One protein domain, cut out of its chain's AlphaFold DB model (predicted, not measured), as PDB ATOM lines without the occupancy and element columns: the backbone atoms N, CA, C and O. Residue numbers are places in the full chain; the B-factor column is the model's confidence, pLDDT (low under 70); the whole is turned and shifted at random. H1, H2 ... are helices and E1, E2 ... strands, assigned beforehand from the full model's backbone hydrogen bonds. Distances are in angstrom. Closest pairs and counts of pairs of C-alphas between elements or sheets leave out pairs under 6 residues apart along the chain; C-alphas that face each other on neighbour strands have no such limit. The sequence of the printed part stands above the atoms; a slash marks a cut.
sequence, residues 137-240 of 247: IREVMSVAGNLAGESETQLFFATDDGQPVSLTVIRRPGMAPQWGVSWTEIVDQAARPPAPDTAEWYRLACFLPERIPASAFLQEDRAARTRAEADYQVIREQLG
ATOM      1  N   ILE A 137      39.072  10.440  30.608       94.44
ATOM      2  CA  ILE A 137      38.283  10.329  29.375       94.44
ATOM      3  C   ILE A 137      38.701  11.470  28.440       94.44
ATOM      4  O   ILE A 137      38.516  12.644  28.770       94.44
ATOM      5  N   ARG A 138      39.272  11.123  27.286       93.06
ATOM      6  CA  ARG A 138      39.748  12.081  26.279       93.06
ATOM      7  C   ARG A 138      38.672  12.444  25.280       93.06
ATOM      8  O   ARG A 138      38.568  13.602  24.894       93.06
ATOM      9  N   GLU A 139      37.910  11.448  24.859       94.69
ATOM     10  CA  GLU A 139      36.945  11.588  23.784       94.69
ATOM     11  C   GLU A 139      35.758  10.667  24.027       94.69
ATOM     12  O   GLU A 139      35.914   9.526  24.463       94.69
ATOM     13  N   VAL A 140      34.568  11.184  23.741       95.81
ATOM     14  CA  VAL A 140      33.325  10.423  23.723       95.81
ATOM     15  C   VAL A 140      32.549  10.766  22.464       95.81
ATOM     16  O   VAL A 140      32.337  11.941  22.150       95.81
ATOM     17  N   MET A 141      32.075   9.726  21.786       94.88
ATOM     18  CA  MET A 141      31.229   9.838  20.605       94.88
ATOM     19  C   MET A 141      30.038   8.891  20.704       94.88
ATOM     20  O   MET A 141      30.155   7.792  21.239       94.88
ATOM     21  N   SER A 142      28.884   9.318  20.189       96.06
ATOM     22  CA  SER A 142      27.689   8.472  20.102       96.06
ATOM     23  C   SER A 142      26.981   8.660  18.770       96.06
ATOM     24  O   SER A 142      26.421   9.724  18.477       96.06
ATOM     25  N   VAL A 143      26.965   7.603  17.968       95.62
ATOM     26  CA  VAL A 143      26.406   7.595  16.617       95.62
ATOM     27  C   VAL A 143      25.104   6.801  16.620       95.62
ATOM     28  O   VAL A 143      25.033   5.694  17.151       95.62
ATOM     29  N   ALA A 144      24.048   7.386  16.053       95.62
ATOM     30  CA  ALA A 144      22.791   6.676  15.839       95.62
ATOM     31  C   ALA A 144      22.935   5.693  14.668       95.62
ATOM     32  O   ALA A 144      23.550   6.020  13.654       95.62
ATOM     33  N   GLY A 145      22.358   4.504  14.820       93.88
ATOM     34  CA  GLY A 145      22.282   3.500  13.765       93.88
ATOM     35  C   GLY A 145      21.165   3.780  12.762       93.88
ATOM     36  O   GLY A 145      20.496   4.815  12.795       93.88
ATOM     37  N   ASN A 146      20.945   2.817  11.867       92.69
ATOM     38  CA  ASN A 146      19.927   2.924  10.823       92.69
ATOM     39  C   ASN A 146      18.521   2.647  11.365       92.69
ATOM     40  O   ASN A 146      17.530   3.110  10.800       92.69
ATOM     41  N   LEU A 147      18.424   1.866  12.444       92.69
ATOM     42  CA  LEU A 147      17.156   1.528  13.076       92.69
ATOM     43  C   LEU A 147      16.849   2.466  14.248       92.69
ATOM     44  O   LEU A 147      17.730   2.899  14.988       92.69
ATOM     45  N   ALA A 148      15.563   2.747  14.463       91.38
ATOM     46  CA  ALA A 148      15.127   3.548  15.601       91.38
ATOM     47  C   ALA A 148      15.553   2.888  16.927       91.38
ATOM     48  O   ALA A 148      15.166   1.757  17.219       91.38
ATOM     49  N   GLY A 149      16.338   3.612  17.729       90.00
ATOM     50  CA  GLY A 149      16.883   3.121  19.001       90.00
ATOM     51  C   GLY A 149      18.188   2.328  18.881       90.00
ATOM     52  O   GLY A 149      18.734   1.922  19.905       90.00
ATOM     53  N   GLU A 150      18.701   2.122  17.668       96.12
ATOM     54  CA  GLU A 150      20.046   1.598  17.440       96.12
ATOM     55  C   GLU A 150      21.081   2.709  17.631       96.12
ATOM     56  O   GLU A 150      20.902   3.832  17.150       96.12
ATOM     57  N   SER A 151      22.166   2.409  18.338       96.56
ATOM     58  CA  SER A 151      23.286   3.338  18.487       96.56
ATOM     59  C   SER A 151      24.556   2.631  18.932       96.56
ATOM     60  O   SER A 151      24.506   1.576  19.567       96.56
ATOM     61  N   GLU A 152      25.683   3.273  18.662       95.81
ATOM     62  CA  GLU A 152      26.985   2.910  19.199       95.81
ATOM     63  C   GLU A 152      27.591   4.120  19.908       95.81
ATOM     64  O   GLU A 152      27.673   5.210  19.336       95.81
ATOM     65  N   THR A 153      27.992   3.929  21.160       96.44
ATOM     66  CA  THR A 153      28.711   4.924  21.957       96.44
ATOM     67  C   THR A 153      30.104   4.400  22.257       96.44
ATOM     68  O   THR A 153      30.247   3.275  22.728       96.44
ATOM     69  N   GLN A 154      31.123   5.221  22.020       95.25
ATOM     70  CA  GLN A 154      32.520   4.899  22.289       95.25
ATOM     71  C   GLN A 154      33.135   5.961  23.201       95.25
ATOM     72  O   GLN A 154      32.925   7.160  23.004       95.25
ATOM     73  N   LEU A 155      33.887   5.514  24.204       95.19
ATOM     74  CA  LEU A 155      34.660   6.353  25.111       95.19
ATOM     75  C   LEU A 155      36.125   5.961  24.997       95.19
ATOM     76  O   LEU A 155      36.448   4.789  25.161       95.19
ATOM     77  N   PHE A 156      37.000   6.936  24.787       93.38
ATOM     78  CA  PHE A 156      38.441   6.741  24.684       93.38
ATOM     79  C   PHE A 156      39.151   7.391  25.865       93.38
ATOM     80  O   PHE A 156      38.860   8.530  26.246       93.38
ATOM     81  N   PHE A 157      40.111   6.670  26.430       92.62
ATOM     82  CA  PHE A 157      40.842   7.081  27.620       92.62
ATOM     83  C   PHE A 157      42.270   7.488  27.273       92.62
ATOM     84  O   PHE A 157      42.875   6.997  26.320       92.62
ATOM     85  N   ALA A 158      42.811   8.414  28.057       87.06
ATOM     86  CA  ALA A 158      44.241   8.642  28.112       87.06
ATOM     87  C   ALA A 158      44.910   7.453  28.804       87.06
ATOM     88  O   ALA A 158      44.374   6.911  29.771       87.06
ATOM     89  N   THR A 159      46.101   7.109  28.346       76.00
ATOM     90  CA  THR A 159      46.998   6.158  28.996       76.00
ATOM     91  C   THR A 159      48.412   6.710  28.940       76.00
ATOM     92  O   THR A 159      48.774   7.430  28.003       76.00
ATOM     93  N   ASP A 160      49.204   6.402  29.962       74.44
ATOM     94  CA  ASP A 160      50.569   6.923  30.088       74.44
ATOM     95  C   ASP A 160      51.528   6.305  29.057       74.44
ATOM     96  O   ASP A 160      52.511   6.928  28.661       74.44
ATOM     97  N   ASP A 161      51.235   5.089  28.592       72.38
ATOM     98  CA  ASP A 161      52.008   4.342  27.596       72.38
ATOM     99  C   ASP A 161      51.512   4.551  26.153       72.38
ATOM    100  O   ASP A 161      52.094   4.014  25.209       72.38
ATOM    101  N   GLY A 162      50.449   5.341  25.973       69.62
ATOM    102  CA  GLY A 162      49.821   5.602  24.683       69.62
ATOM    103  C   GLY A 162      48.982   4.442  24.134       69.62
ATOM    104  O   GLY A 162      48.449   4.586  23.033       69.62
ATOM    105  N   GLN A 163      48.833   3.328  24.864       72.75
ATOM    106  CA  GLN A 163      47.951   2.230  24.462       72.75
ATOM    107  C   GLN A 163      46.491   2.672  24.581       72.75
ATOM    108  O   GLN A 163      46.048   3.005  25.681       72.75
ATOM    109  N   PRO A 164      45.711   2.713  23.494       78.00
ATOM    110  CA  PRO A 164      44.336   3.182  23.575       78.00
ATOM    111  C   PRO A 164      43.495   2.207  24.407       78.00
ATOM    112  O   PRO A 164      43.419   1.016  24.119       78.00
ATOM    113  N   VAL A 165      42.837   2.740  25.435       90.44
ATOM    114  CA  VAL A 165      41.779   2.036  26.163       90.44
ATOM    115  C   VAL A 165      40.452   2.614  25.710       90.44
ATOM    116  O   VAL A 165      40.288   3.839  25.663       90.44
ATOM    117  N   SER A 166      39.503   1.741  25.379       92.88
ATOM    118  CA  SER A 166      38.178   2.156  24.930       92.88
ATOM    119  C   SER A 166      37.056   1.359  25.579       92.88
ATOM    120  O   SER A 166      37.162   0.144  25.748       92.88
ATOM    121  N   LEU A 167      35.949   2.038  25.872       95.00
ATOM    122  CA  LEU A 167      34.678   1.414  26.226       95.00
ATOM    123  C   LEU A 167      33.693   1.596  25.080       95.00
ATOM    124  O   LEU A 167      33.535   2.713  24.589       95.00
ATOM    125  N   THR A 168      32.996   0.527  24.713       95.44
ATOM    126  CA  THR A 168      31.982   0.557  23.654       95.44
ATOM    127  C   THR A 168      30.649   0.097  24.214       95.44
ATOM    128  O   THR A 168      30.592  -0.936  24.877       95.44
ATOM    129  N   VAL A 169      29.577   0.838  23.929       96.25
ATOM    130  CA  VAL A 169      28.188   0.473  24.225       96.25
ATOM    131  C   VAL A 169      27.418   0.357  22.919       96.25
ATOM    132  O   VAL A 169      27.359   1.302  22.138       96.25
ATOM    133  N   ILE A 170      26.796  -0.796  22.700       95.69
ATOM    134  CA  ILE A 170      25.963  -1.099  21.542       95.69
ATOM    135  C   ILE A 170      24.514  -1.223  22.011       95.69
ATOM    136  O   ILE A 170      24.178  -2.051  22.864       95.69
ATOM    137  N   ARG A 171      23.630  -0.425  21.411       95.75
ATOM    138  CA  ARG A 171      22.177  -0.551  21.553       95.75
ATOM    139  C   ARG A 171      21.583  -1.114  20.278       95.75
ATOM    140  O   ARG A 171      21.862  -0.622  19.188       95.75
ATOM    141  N   ARG A 172      20.717  -2.115  20.429       95.12
ATOM    142  CA  ARG A 172      19.909  -2.679  19.343       95.12
ATOM    143  C   ARG A 172      18.425  -2.608  19.710       95.12
ATOM    144  O   ARG A 172      18.094  -2.776  20.887       95.12
ATOM    145  N   PRO A 173      17.519  -2.388  18.742       94.38
ATOM    146  CA  PRO A 173      16.086  -2.317  19.014       94.38
ATOM    147  C   PRO A 173      15.572  -3.577  19.725       94.38
ATOM    148  O   PRO A 173      15.838  -4.697  19.296       94.38
ATOM    149  N   GLY A 174      14.831  -3.391  20.821       93.38
ATOM    150  CA  GLY A 174      14.251  -4.488  21.605       93.38
ATOM    151  C   GLY A 174      15.247  -5.295  22.450       93.38
ATOM    152  O   GLY A 174      14.844  -6.284  23.056       93.38
ATOM    153  N   MET A 175      16.521  -4.891  22.513       93.94
ATOM    154  CA  MET A 175      17.556  -5.549  23.316       93.94
ATOM    155  C   MET A 175      18.060  -4.635  24.435       93.94
ATOM    156  O   MET A 175      18.050  -3.408  24.316       93.94
ATOM    157  N   ALA A 176      18.528  -5.242  25.526       92.81
ATOM    158  CA  ALA A 176      19.271  -4.509  26.543       92.81
ATOM    159  C   ALA A 176      20.604  -3.997  25.958       92.81
ATOM    160  O   ALA A 176      21.185  -4.679  25.108       92.81
ATOM    161  N   PRO A 177      21.109  -2.830  26.400       94.44
ATOM    162  CA  PRO A 177      22.417  -2.343  25.978       94.44
ATOM    163  C   PRO A 177      23.516  -3.348  26.328       94.44
ATOM    164  O   PRO A 177      23.556  -3.872  27.443       94.44
ATOM    165  N   GLN A 178      24.412  -3.596  25.379       94.69
ATOM    166  CA  GLN A 178      25.597  -4.426  25.576       94.69
ATOM    167  C   GLN A 178      26.821  -3.523  25.590       94.69
ATOM    168  O   GLN A 178      26.887  -2.587  24.800       94.69
ATOM    169  N   TRP A 179      27.787  -3.786  26.463       95.62
ATOM    170  CA  TRP A 179      29.020  -3.010  26.485       95.62
ATOM    171  C   TRP A 179      30.233  -3.871  26.795       95.62
ATOM    172  O   TRP A 179      30.098  -4.984  27.300       95.62
ATOM    173  N   GLY A 180      31.413  -3.333  26.514       94.38
ATOM    174  CA  GLY A 180      32.675  -3.969  26.852       94.38
ATOM    175  C   GLY A 180      33.843  -2.999  26.873       94.38
ATOM    176  O   GLY A 180      33.704  -1.832  26.500       94.38
ATOM    177  N   VAL A 181      34.988  -3.504  27.327       93.75
ATOM    178  CA  VAL A 181      36.265  -2.787  27.360       93.75
ATOM    179  C   VAL A 181      37.279  -3.436  26.425       93.75
ATOM    180  O   VAL A 181      37.415  -4.658  26.412       93.75
ATOM    181  N   SER A 182      38.009  -2.613  25.675       90.94
ATOM    182  CA  SER A 182      39.248  -3.016  25.013       90.94
ATOM    183  C   SER A 182      40.426  -2.295  25.656       90.94
ATOM    184  O   SER A 182      40.395  -1.077  25.836       90.94
ATOM    185  N   TRP A 183      41.454  -3.069  25.999       86.62
ATOM    186  CA  TRP A 183      42.725  -2.596  26.557       86.62
ATOM    187  C   TRP A 183      43.828  -2.496  25.494       86.62
ATOM    188  O   TRP A 183      45.000  -2.353  25.825       86.62
ATOM    189  N   THR A 184      43.459  -2.634  24.218       75.19
ATOM    190  CA  THR A 184      44.375  -2.613  23.073       75.19
ATOM    191  C   THR A 184      43.793  -1.752  21.953       75.19
ATOM    192  O   THR A 184      42.600  -1.458  21.943       75.19
ATOM    193  N   GLU A 185      44.614  -1.413  20.956       61.47
ATOM    194  CA  GLU A 185      44.192  -0.681  19.746       61.47
ATOM    195  C   GLU A 185      43.053  -1.349  18.969       61.47
ATOM    196  O   GLU A 185      42.300  -0.679  18.261       61.47
ATOM    197  N   ILE A 186      42.876  -2.660  19.121       59.25
ATOM    198  CA  ILE A 186      41.810  -3.372  18.432       59.25
ATOM    199  C   ILE A 186      40.502  -3.151  19.192       59.25
ATOM    200  O   ILE A 186      40.294  -3.681  20.286       59.25
ATOM    201  N   VAL A 187      39.593  -2.384  18.590       60.34
ATOM    202  CA  VAL A 187      38.203  -2.288  19.044       60.34
ATOM    203  C   VAL A 187      37.526  -3.634  18.784       60.34
ATOM    204  O   VAL A 187      37.206  -3.973  17.645       60.34
ATOM    205  N   ASP A 188      37.329  -4.417  19.843       63.31
ATOM    206  CA  ASP A 188      36.654  -5.711  19.775       63.31
ATOM    207  C   ASP A 188      35.158  -5.558  20.089       63.31
ATOM    208  O   ASP A 188      34.771  -5.219  21.205       63.31
ATOM    209  N   GLN A 189      34.288  -5.849  19.118       57.25
ATOM    210  CA  GLN A 189      32.834  -5.879  19.341       57.25
ATOM    211  C   GLN A 189      32.384  -7.061  20.218       57.25
ATOM    212  O   GLN A 189      31.239  -7.084  20.674       57.25
ATOM    213  N   ALA A 190      33.257  -8.043  20.456       62.97
ATOM    214  CA  ALA A 190      33.056  -9.119  21.421       62.97
ATOM    215  C   ALA A 190      33.561  -8.764  22.830       62.97
ATOM    216  O   ALA A 190      33.432  -9.600  23.733       62.97
ATOM    217  N   ALA A 191      34.086  -7.547  23.034       79.00
ATOM    218  CA  ALA A 191      34.471  -7.055  24.345       79.00
ATOM    219  C   ALA A 191      33.301  -7.176  25.328       79.00
ATOM    220  O   ALA A 191      32.141  -6.910  25.002       79.00
ATOM    221  N   ARG A 192      33.614  -7.588  26.557       90.00
ATOM    222  CA  ARG A 192      32.635  -7.797  27.629       90.00
ATOM    223  C   ARG A 192      32.955  -6.905  28.821       90.00
ATOM    224  O   ARG A 192      34.101  -6.470  28.956       90.00
ATOM    225  N   PRO A 193      31.975  -6.654  29.701       93.94
ATOM    226  CA  PRO A 193      32.247  -6.052  30.994       93.94
ATOM    227  C   PRO A 193      33.253  -6.926  31.754       93.94
ATOM    228  O   PRO A 193      33.123  -8.156  31.711       93.94
ATOM    229  N   PRO A 194      34.243  -6.340  32.448       94.38
ATOM    230  CA  PRO A 194      35.135  -7.130  33.278       94.38
ATOM    231  C   PRO A 194      34.365  -7.755  34.444       94.38
ATOM    232  O   PRO A 194      33.402  -7.177  34.958       94.38
ATOM    233  N   ALA A 195      34.789  -8.947  34.860       93.12
ATOM    234  CA  ALA A 195      34.218  -9.598  36.031       93.12
ATOM    235  C   ALA A 195      34.602  -8.826  37.308       93.12
ATOM    236  O   ALA A 195      35.709  -8.294  37.374       93.12
ATOM    237  N   PRO A 196      33.732  -8.773  38.332       92.38
ATOM    238  CA  PRO A 196      34.083  -8.181  39.618       92.38
ATOM    239  C   PRO A 196      35.358  -8.784  40.212       92.38
ATOM    240  O   PRO A 196      35.680  -9.946  39.963       92.38
ATOM    241  N   ASP A 197      36.055  -7.984  41.019       91.12
ATOM    242  CA  ASP A 197      37.300  -8.358  41.693       91.12
ATOM    243  C   ASP A 197      38.462  -8.731  40.749       91.12
ATOM    244  O   ASP A 197      39.420  -9.348  41.188       91.12
ATOM    245  N   THR A 198      38.454  -8.339  39.470       93.88
ATOM    246  CA  THR A 198      39.640  -8.470  38.596       93.88
ATOM    247  C   THR A 198      40.420  -7.162  38.470       93.88
ATOM    248  O   THR A 198      39.944  -6.092  38.858       93.88
ATOM    249  N   ALA A 199      41.627  -7.222  37.895       94.62
ATOM    250  CA  ALA A 199      42.433  -6.030  37.635       94.62
ATOM    251  C   ALA A 199      41.718  -5.058  36.675       94.62
ATOM    252  O   ALA A 199      41.704  -3.855  36.916       94.62
ATOM    253  N   GLU A 200      41.061  -5.570  35.632       94.12
ATOM    254  CA  GLU A 200      40.287  -4.787  34.660       94.12
ATOM    255  C   GLU A 200      39.093  -4.108  35.323       94.12
ATOM    256  O   GLU A 200      38.849  -2.919  35.108       94.12
ATOM    257  N   TRP A 201      38.369  -4.843  36.169       95.75
ATOM    258  CA  TRP A 201      37.279  -4.262  36.941       95.75
ATOM    259  C   TRP A 201      37.790  -3.191  37.895       95.75
ATOM    260  O   TRP A 201      37.219  -2.106  37.930       95.75
ATOM    261  N   TYR A 202      38.893  -3.434  38.603       95.69
ATOM    262  CA  TYR A 202      39.502  -2.456  39.504       95.69
ATOM    263  C   TYR A 202      39.876  -1.159  38.773       95.69
ATOM    264  O   TYR A 202      39.555  -0.071  39.257       95.69
ATOM    265  N   ARG A 203      40.475  -1.251  37.577       93.88
ATOM    266  CA  ARG A 203      40.798  -0.080  36.745       93.88
ATOM    267  C   ARG A 203      39.564   0.734  36.373       93.88
ATOM    268  O   ARG A 203      39.628   1.958  36.402       93.88
ATOM    269  N   LEU A 204      38.447   0.089  36.048       95.19
ATOM    270  CA  LEU A 204      37.230   0.805  35.667       95.19
ATOM    271  C   LEU A 204      36.431   1.280  36.888       95.19
ATOM    272  O   LEU A 204      36.195   2.475  37.050       95.19
ATOM    273  N   ALA A 205      36.040   0.372  37.777       95.31
ATOM    274  CA  ALA A 205      35.160   0.665  38.904       95.31
ATOM    275  C   ALA A 205      35.744   1.715  39.860       95.31
ATOM    276  O   ALA A 205      34.991   2.496  40.444       95.31
ATOM    277  N   CYS A 206      37.071   1.746  40.035       94.44
ATOM    278  CA  CYS A 206      37.717   2.630  41.006       94.44
ATOM    279  C   CYS A 206      38.228   3.957  40.433       94.44
ATOM    280  O   CYS A 206      38.517   4.859  41.221       94.44
ATOM    281  N   PHE A 207      38.364   4.086  39.109       93.56
ATOM    282  CA  PHE A 207      38.996   5.260  38.486       93.56
ATOM    283  C   PHE A 207      38.138   5.941  37.417       93.56
ATOM    284  O   PHE A 207      38.489   7.030  36.961       93.56
ATOM    285  N   LEU A 208      36.990   5.368  37.040       94.56
ATOM    286  CA  LEU A 208      36.026   6.084  36.211       94.56
ATOM    287  C   LEU A 208      35.483   7.320  36.949       94.56
ATOM    288  O   LEU A 208      35.075   7.211  38.111       94.56
ATOM    289  N   PRO A 209      35.433   8.497  36.293       94.44
ATOM    290  CA  PRO A 209      34.867   9.690  36.906       94.44
ATOM    291  C   PRO A 209      33.365   9.527  37.180       94.44
ATOM    292  O   PRO A 209      32.675   8.689  36.609       94.44
ATOM    293  N   GLU A 210      32.801  10.371  38.039       93.12
ATOM    294  CA  GLU A 210      31.359  10.301  38.305       93.12
ATOM    295  C   GLU A 210      30.516  10.648  37.059       93.12
ATOM    296  O   GLU A 210      29.413  10.142  36.845       93.12
ATOM    297  N   ARG A 211      31.069  11.508  36.204       95.00
ATOM    298  CA  ARG A 211      30.452  12.033  34.988       95.00
ATOM    299  C   ARG A 211      31.505  12.220  33.908       95.00
ATOM    300  O   ARG A 211      32.661  12.513  34.215       95.00
ATOM    301  N   ILE A 212      31.084  12.128  32.651       96.31
ATOM    302  CA  ILE A 212      31.948  12.452  31.515       96.31
ATOM    303  C   ILE A 212      32.343  13.942  31.603       96.31
ATOM    304  O   ILE A 212      31.466  14.802  31.753       96.31
ATOM    305  N   PRO A 213      33.643  14.286  31.535       95.31
ATOM    306  CA  PRO A 213      34.081  15.675  31.456       95.31
ATOM    307  C   PRO A 213      33.525  16.360  30.206       95.31
ATOM    308  O   PRO A 213      33.568  15.799  29.115       95.31
ATOM    309  N   ALA A 214      33.067  17.608  30.329       92.69
ATOM    310  CA  ALA A 214      32.493  18.342  29.195       92.69
ATOM    311  C   ALA A 214      33.476  18.480  28.016       92.69
ATOM    312  O   ALA A 214      33.058  18.488  26.862       92.69
ATOM    313  N   SER A 215      34.777  18.545  28.313       93.12
ATOM    314  CA  SER A 215      35.861  18.611  27.329       93.12
ATOM    315  C   SER A 215      36.024  17.344  26.486       93.12
ATOM    316  O   SER A 215      36.667  17.416  25.448       93.12
ATOM    317  N   ALA A 216      35.469  16.203  26.909       95.06
ATOM    318  CA  ALA A 216      35.552  14.952  26.156       95.06
ATOM    319  C   ALA A 216      34.514  14.866  25.020       95.06
ATOM    320  O   ALA A 216      34.642  14.034  24.125       95.06
ATOM    321  N   PHE A 217      33.484  15.719  25.027       94.44
ATOM    322  CA  PHE A 217      32.478  15.749  23.967       94.44
ATOM    323  C   PHE A 217      32.953  16.587  22.782       94.44
ATOM    324  O   PHE A 217      32.748  17.801  22.747       94.44
ATOM    325  N   LEU A 218      33.533  15.924  21.782       87.56
ATOM    326  CA  LEU A 218      33.965  16.584  20.546       87.56
ATOM    327  C   LEU A 218      32.790  16.903  19.609       87.56
ATOM    328  O   LEU A 218      32.856  17.840  18.819       87.56
ATOM    329  N   GLN A 219      31.691  16.152  19.716       86.12
ATOM    330  CA  GLN A 219      30.472  16.395  18.948       86.12
ATOM    331  C   GLN A 219      29.631  17.504  19.602       86.12
ATOM    332  O   GLN A 219      29.409  17.505  20.818       86.12
ATOM    333  N   GLU A 220      29.117  18.439  18.800       86.75
ATOM    334  CA  GLU A 220      28.190  19.489  19.263       86.75
ATOM    335  C   GLU A 220      26.731  19.004  19.349       86.75
ATOM    336  O   GLU A 220      25.901  19.649  19.992       86.75
ATOM    337  N   ASP A 221      26.418  17.850  18.747       92.50
ATOM    338  CA  ASP A 221      25.072  17.278  18.757       92.50
ATOM    339  C   ASP A 221      24.611  16.944  20.183       92.50
ATOM    340  O   ASP A 221      25.135  16.053  20.858       92.50
ATOM    341  N   ARG A 222      23.561  17.639  20.627       93.69
ATOM    342  CA  ARG A 222      22.946  17.425  21.936       93.69
ATOM    343  C   ARG A 222      22.381  16.012  22.076       93.69
ATOM    344  O   ARG A 222      22.453  15.454  23.166       93.69
ATOM    345  N   ALA A 223      21.837  15.433  21.003       93.62
ATOM    346  CA  ALA A 223      21.270  14.091  21.057       93.62
ATOM    347  C   ALA A 223      22.364  13.033  21.272       93.62
ATOM    348  O   ALA A 223      22.181  12.134  22.095       93.62
ATOM    349  N   ALA A 224      23.513  13.164  20.599       94.50
ATOM    350  CA  ALA A 224      24.700  12.343  20.842       94.50
ATOM    351  C   ALA A 224      25.204  12.452  22.280       94.50
ATOM    352  O   ALA A 224      25.427  11.427  22.920       94.50
ATOM    353  N   ARG A 225      25.303  13.672  22.823       95.62
ATOM    354  CA  ARG A 225      25.726  13.882  24.217       95.62
ATOM    355  C   ARG A 225      24.795  13.188  25.208       95.62
ATOM    356  O   ARG A 225      25.260  12.414  26.033       95.62
ATOM    357  N   THR A 226      23.483  13.392  25.079       95.50
ATOM    358  CA  THR A 226      22.501  12.764  25.975       95.50
ATOM    359  C   THR A 226      22.509  11.236  25.873       95.50
ATOM    360  O   THR A 226      22.409  10.566  26.899       95.50
ATOM    361  N   ARG A 227      22.666  10.660  24.669       96.38
ATOM    362  CA  ARG A 227      22.829   9.201  24.513       96.38
ATOM    363  C   ARG A 227      24.086   8.698  25.213       96.38
ATOM    364  O   ARG A 227      24.002   7.751  25.986       96.38
ATOM    365  N   ALA A 228      25.219   9.352  24.977       97.19
ATOM    366  CA  ALA A 228      26.492   8.965  25.565       97.19
ATOM    367  C   ALA A 228      26.482   9.038  27.099       97.19
ATOM    368  O   ALA A 228      26.995   8.142  27.762       97.19
ATOM    369  N   GLU A 229      25.865  10.071  27.676       97.44
ATOM    370  CA  GLU A 229      25.687  10.185  29.126       97.44
ATOM    371  C   GLU A 229      24.824   9.048  29.684       97.44
ATOM    372  O   GLU A 229      25.174   8.464  30.709       97.44
ATOM    373  N   ALA A 230      23.728   8.694  29.005       97.31
ATOM    374  CA  ALA A 230      22.877   7.576  29.406       97.31
ATOM    375  C   ALA A 230      23.615   6.228  29.318       97.31
ATOM    376  O   ALA A 230      23.504   5.399  30.218       97.31
ATOM    377  N   ASP A 231      24.403   6.019  28.263       97.94
ATOM    378  CA  ASP A 231      25.234   4.823  28.085       97.94
ATOM    379  C   ASP A 231      26.345   4.728  29.130       97.94
ATOM    380  O   ASP A 231      26.625   3.648  29.648       97.94
ATOM    381  N   TYR A 232      26.921   5.863  29.513       98.00
ATOM    382  CA  TYR A 232      27.899   5.917  30.588       98.00
ATOM    383  C   TYR A 232      27.316   5.499  31.939       98.00
ATOM    384  O   TYR A 232      27.976   4.790  32.697       98.00
ATOM    385  N   GLN A 233      26.068   5.881  32.232       97.38
ATOM    386  CA  GLN A 233      25.402   5.413  33.450       97.38
ATOM    387  C   GLN A 233      25.181   3.900  33.431       97.38
ATOM    388  O   GLN A 233      25.441   3.258  34.441       97.38
ATOM    389  N   VAL A 234      24.828   3.305  32.283       96.94
ATOM    390  CA  VAL A 234      24.718   1.837  32.161       96.94
ATOM    391  C   VAL A 234      26.037   1.146  32.525       96.94
ATOM    392  O   VAL A 234      26.028   0.157  33.258       96.94
ATOM    393  N   ILE A 235      27.173   1.673  32.054       97.44
ATOM    394  CA  ILE A 235      28.501   1.148  32.406       97.44
ATOM    395  C   ILE A 235      28.726   1.239  33.920       97.44
ATOM    396  O   ILE A 235      29.092   0.246  34.549       97.44
ATOM    397  N   ARG A 236      28.496   2.416  34.520       96.56
ATOM    398  CA  ARG A 236      28.712   2.636  35.961       96.56
ATOM    399  C   ARG A 236      27.808   1.757  36.827       96.56
ATOM    400  O   ARG A 236      28.273   1.212  37.825       96.56
ATOM    401  N   GLU A 237      26.548   1.591  36.438       95.31
ATOM    402  CA  GLU A 237      25.582   0.734  37.128       95.31
ATOM    403  C   GLU A 237      25.995  -0.741  37.081       95.31
ATOM    404  O   GLU A 237      25.948  -1.420  38.106       95.31
ATOM    405  N   GLN A 238      26.437  -1.236  35.919       94.81
ATOM    406  CA  GLN A 238      26.845  -2.637  35.767       94.81
ATOM    407  C   GLN A 238      28.200  -2.950  36.410       94.81
ATOM    408  O   GLN A 238      28.378  -4.054  36.922       94.81
ATOM    409  N   LEU A 239      29.150  -2.006  36.406       95.12
ATOM    410  CA  LEU A 239      30.415  -2.149  37.138       95.12
ATOM    411  C   LEU A 239      30.199  -2.222  38.652       95.12
ATOM    412  O   LEU A 239      30.940  -2.918  39.349       95.12
ATOM    413  N   GLY A 240      29.194  -1.498  39.147       93.56
ATOM    414  CA  GLY A 240      28.945  -1.347  40.571       93.56
ATOM    415  C   GLY A 240      29.994  -0.472  41.273       93.56
ATOM    416  O   GLY A 240      30.902   0.082  40.646       93.56
TER     417      GLY A 240
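Overview. This is residues 137 to 240 of the 247 residues of an uncharacterized protein of Sphingomonadales bacterium 12-68-11 (UniProt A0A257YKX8). A four-stranded antiparallel sheet, E1 to E4, forms a wall, and the long helix H2 packs across one face of it from E1 to E4. The short helix H1 packs on the far end of H2, at residues 236 to 239, while the loop around residues 185 to 189 passes over the sheet's other face. The printed part has 104 residues with four named strands followed by two named helices, and the sheet's order is E1, E2, E3, E4. The class is mixed, helices and strands, and the whole is compact and rounded, with a radius of gyration of the C-alphas of 13.2 A and spans of 36 by 29 by 26 A.

Along the chain. E1 is residues 137 to 144, 20.9 A long, and begins at C-alpha 137 at (38.283, 10.329, 29.375). E2 is residues 151 to 157, 20.1 A, and E3 is residues 165 to 171, 20.3 A. E4, residues 178 to 182, is 13.7 A long and ends at C-alpha 182 at (39.248, -3.016, 25.013). H1 is residues 199 to 207, 11.8 A. H2 is residues 222 to 239, 25.9 A, and ends at C-alpha 239 at (30.415, -2.149, 37.138).

Arrangement. The strands form a meander, each the antiparallel neighbour of the one before, and E1 and E2, E2 and E3, and E3 and E4 are hairpins. E1 and E2 stand at 171 degrees, with N 141 and O 154 within hydrogen-bond range at 3.0 A. E2 and E3 stand at 167 degrees, with N 155 and O 167 at 2.8 A. E3 and E4 stand at 165 degrees, with N 180 and O 168 at 3.0 A. The edge strands E1 and E4 are apart. H2 and the sheet make two layers, a helix on one face of a sheet, at a height over the sheet of 8.5 A. H2 lies over E1 and E4, and only just over E2 and E3, with 3 of its C-alphas falling on each of these two. On the local plane it runs across the strands, at 76 degrees to E4. The closest C-alphas of E1 and H2 are those of Ser 142 and Ala 224, 4.9 A apart. H1 only just is on the sheet and only grazes it, with residues 200 to 204. H1 touches H2, with H2's residues 236 to 239 alone, at a steep tilt of 57 degrees, opposite ways; their closest C-alphas are those of Ala 205 and Leu 239, 5.8 A apart. In H2 every O i to N i+4 pair is within hydrogen-bond range, and in H1 4 of 5.

Size, cuts and confidence. The C-alphas farthest apart are those of Asp 161 and Gly 174, 39.2 A. The printed part has no cut. The links E4 to H1 and H1 to H2 are long, with 16 and 14 residues. The mean pLDDT of the printed part is 90.7, and residue 162 and residues 185 to 190 are under 70.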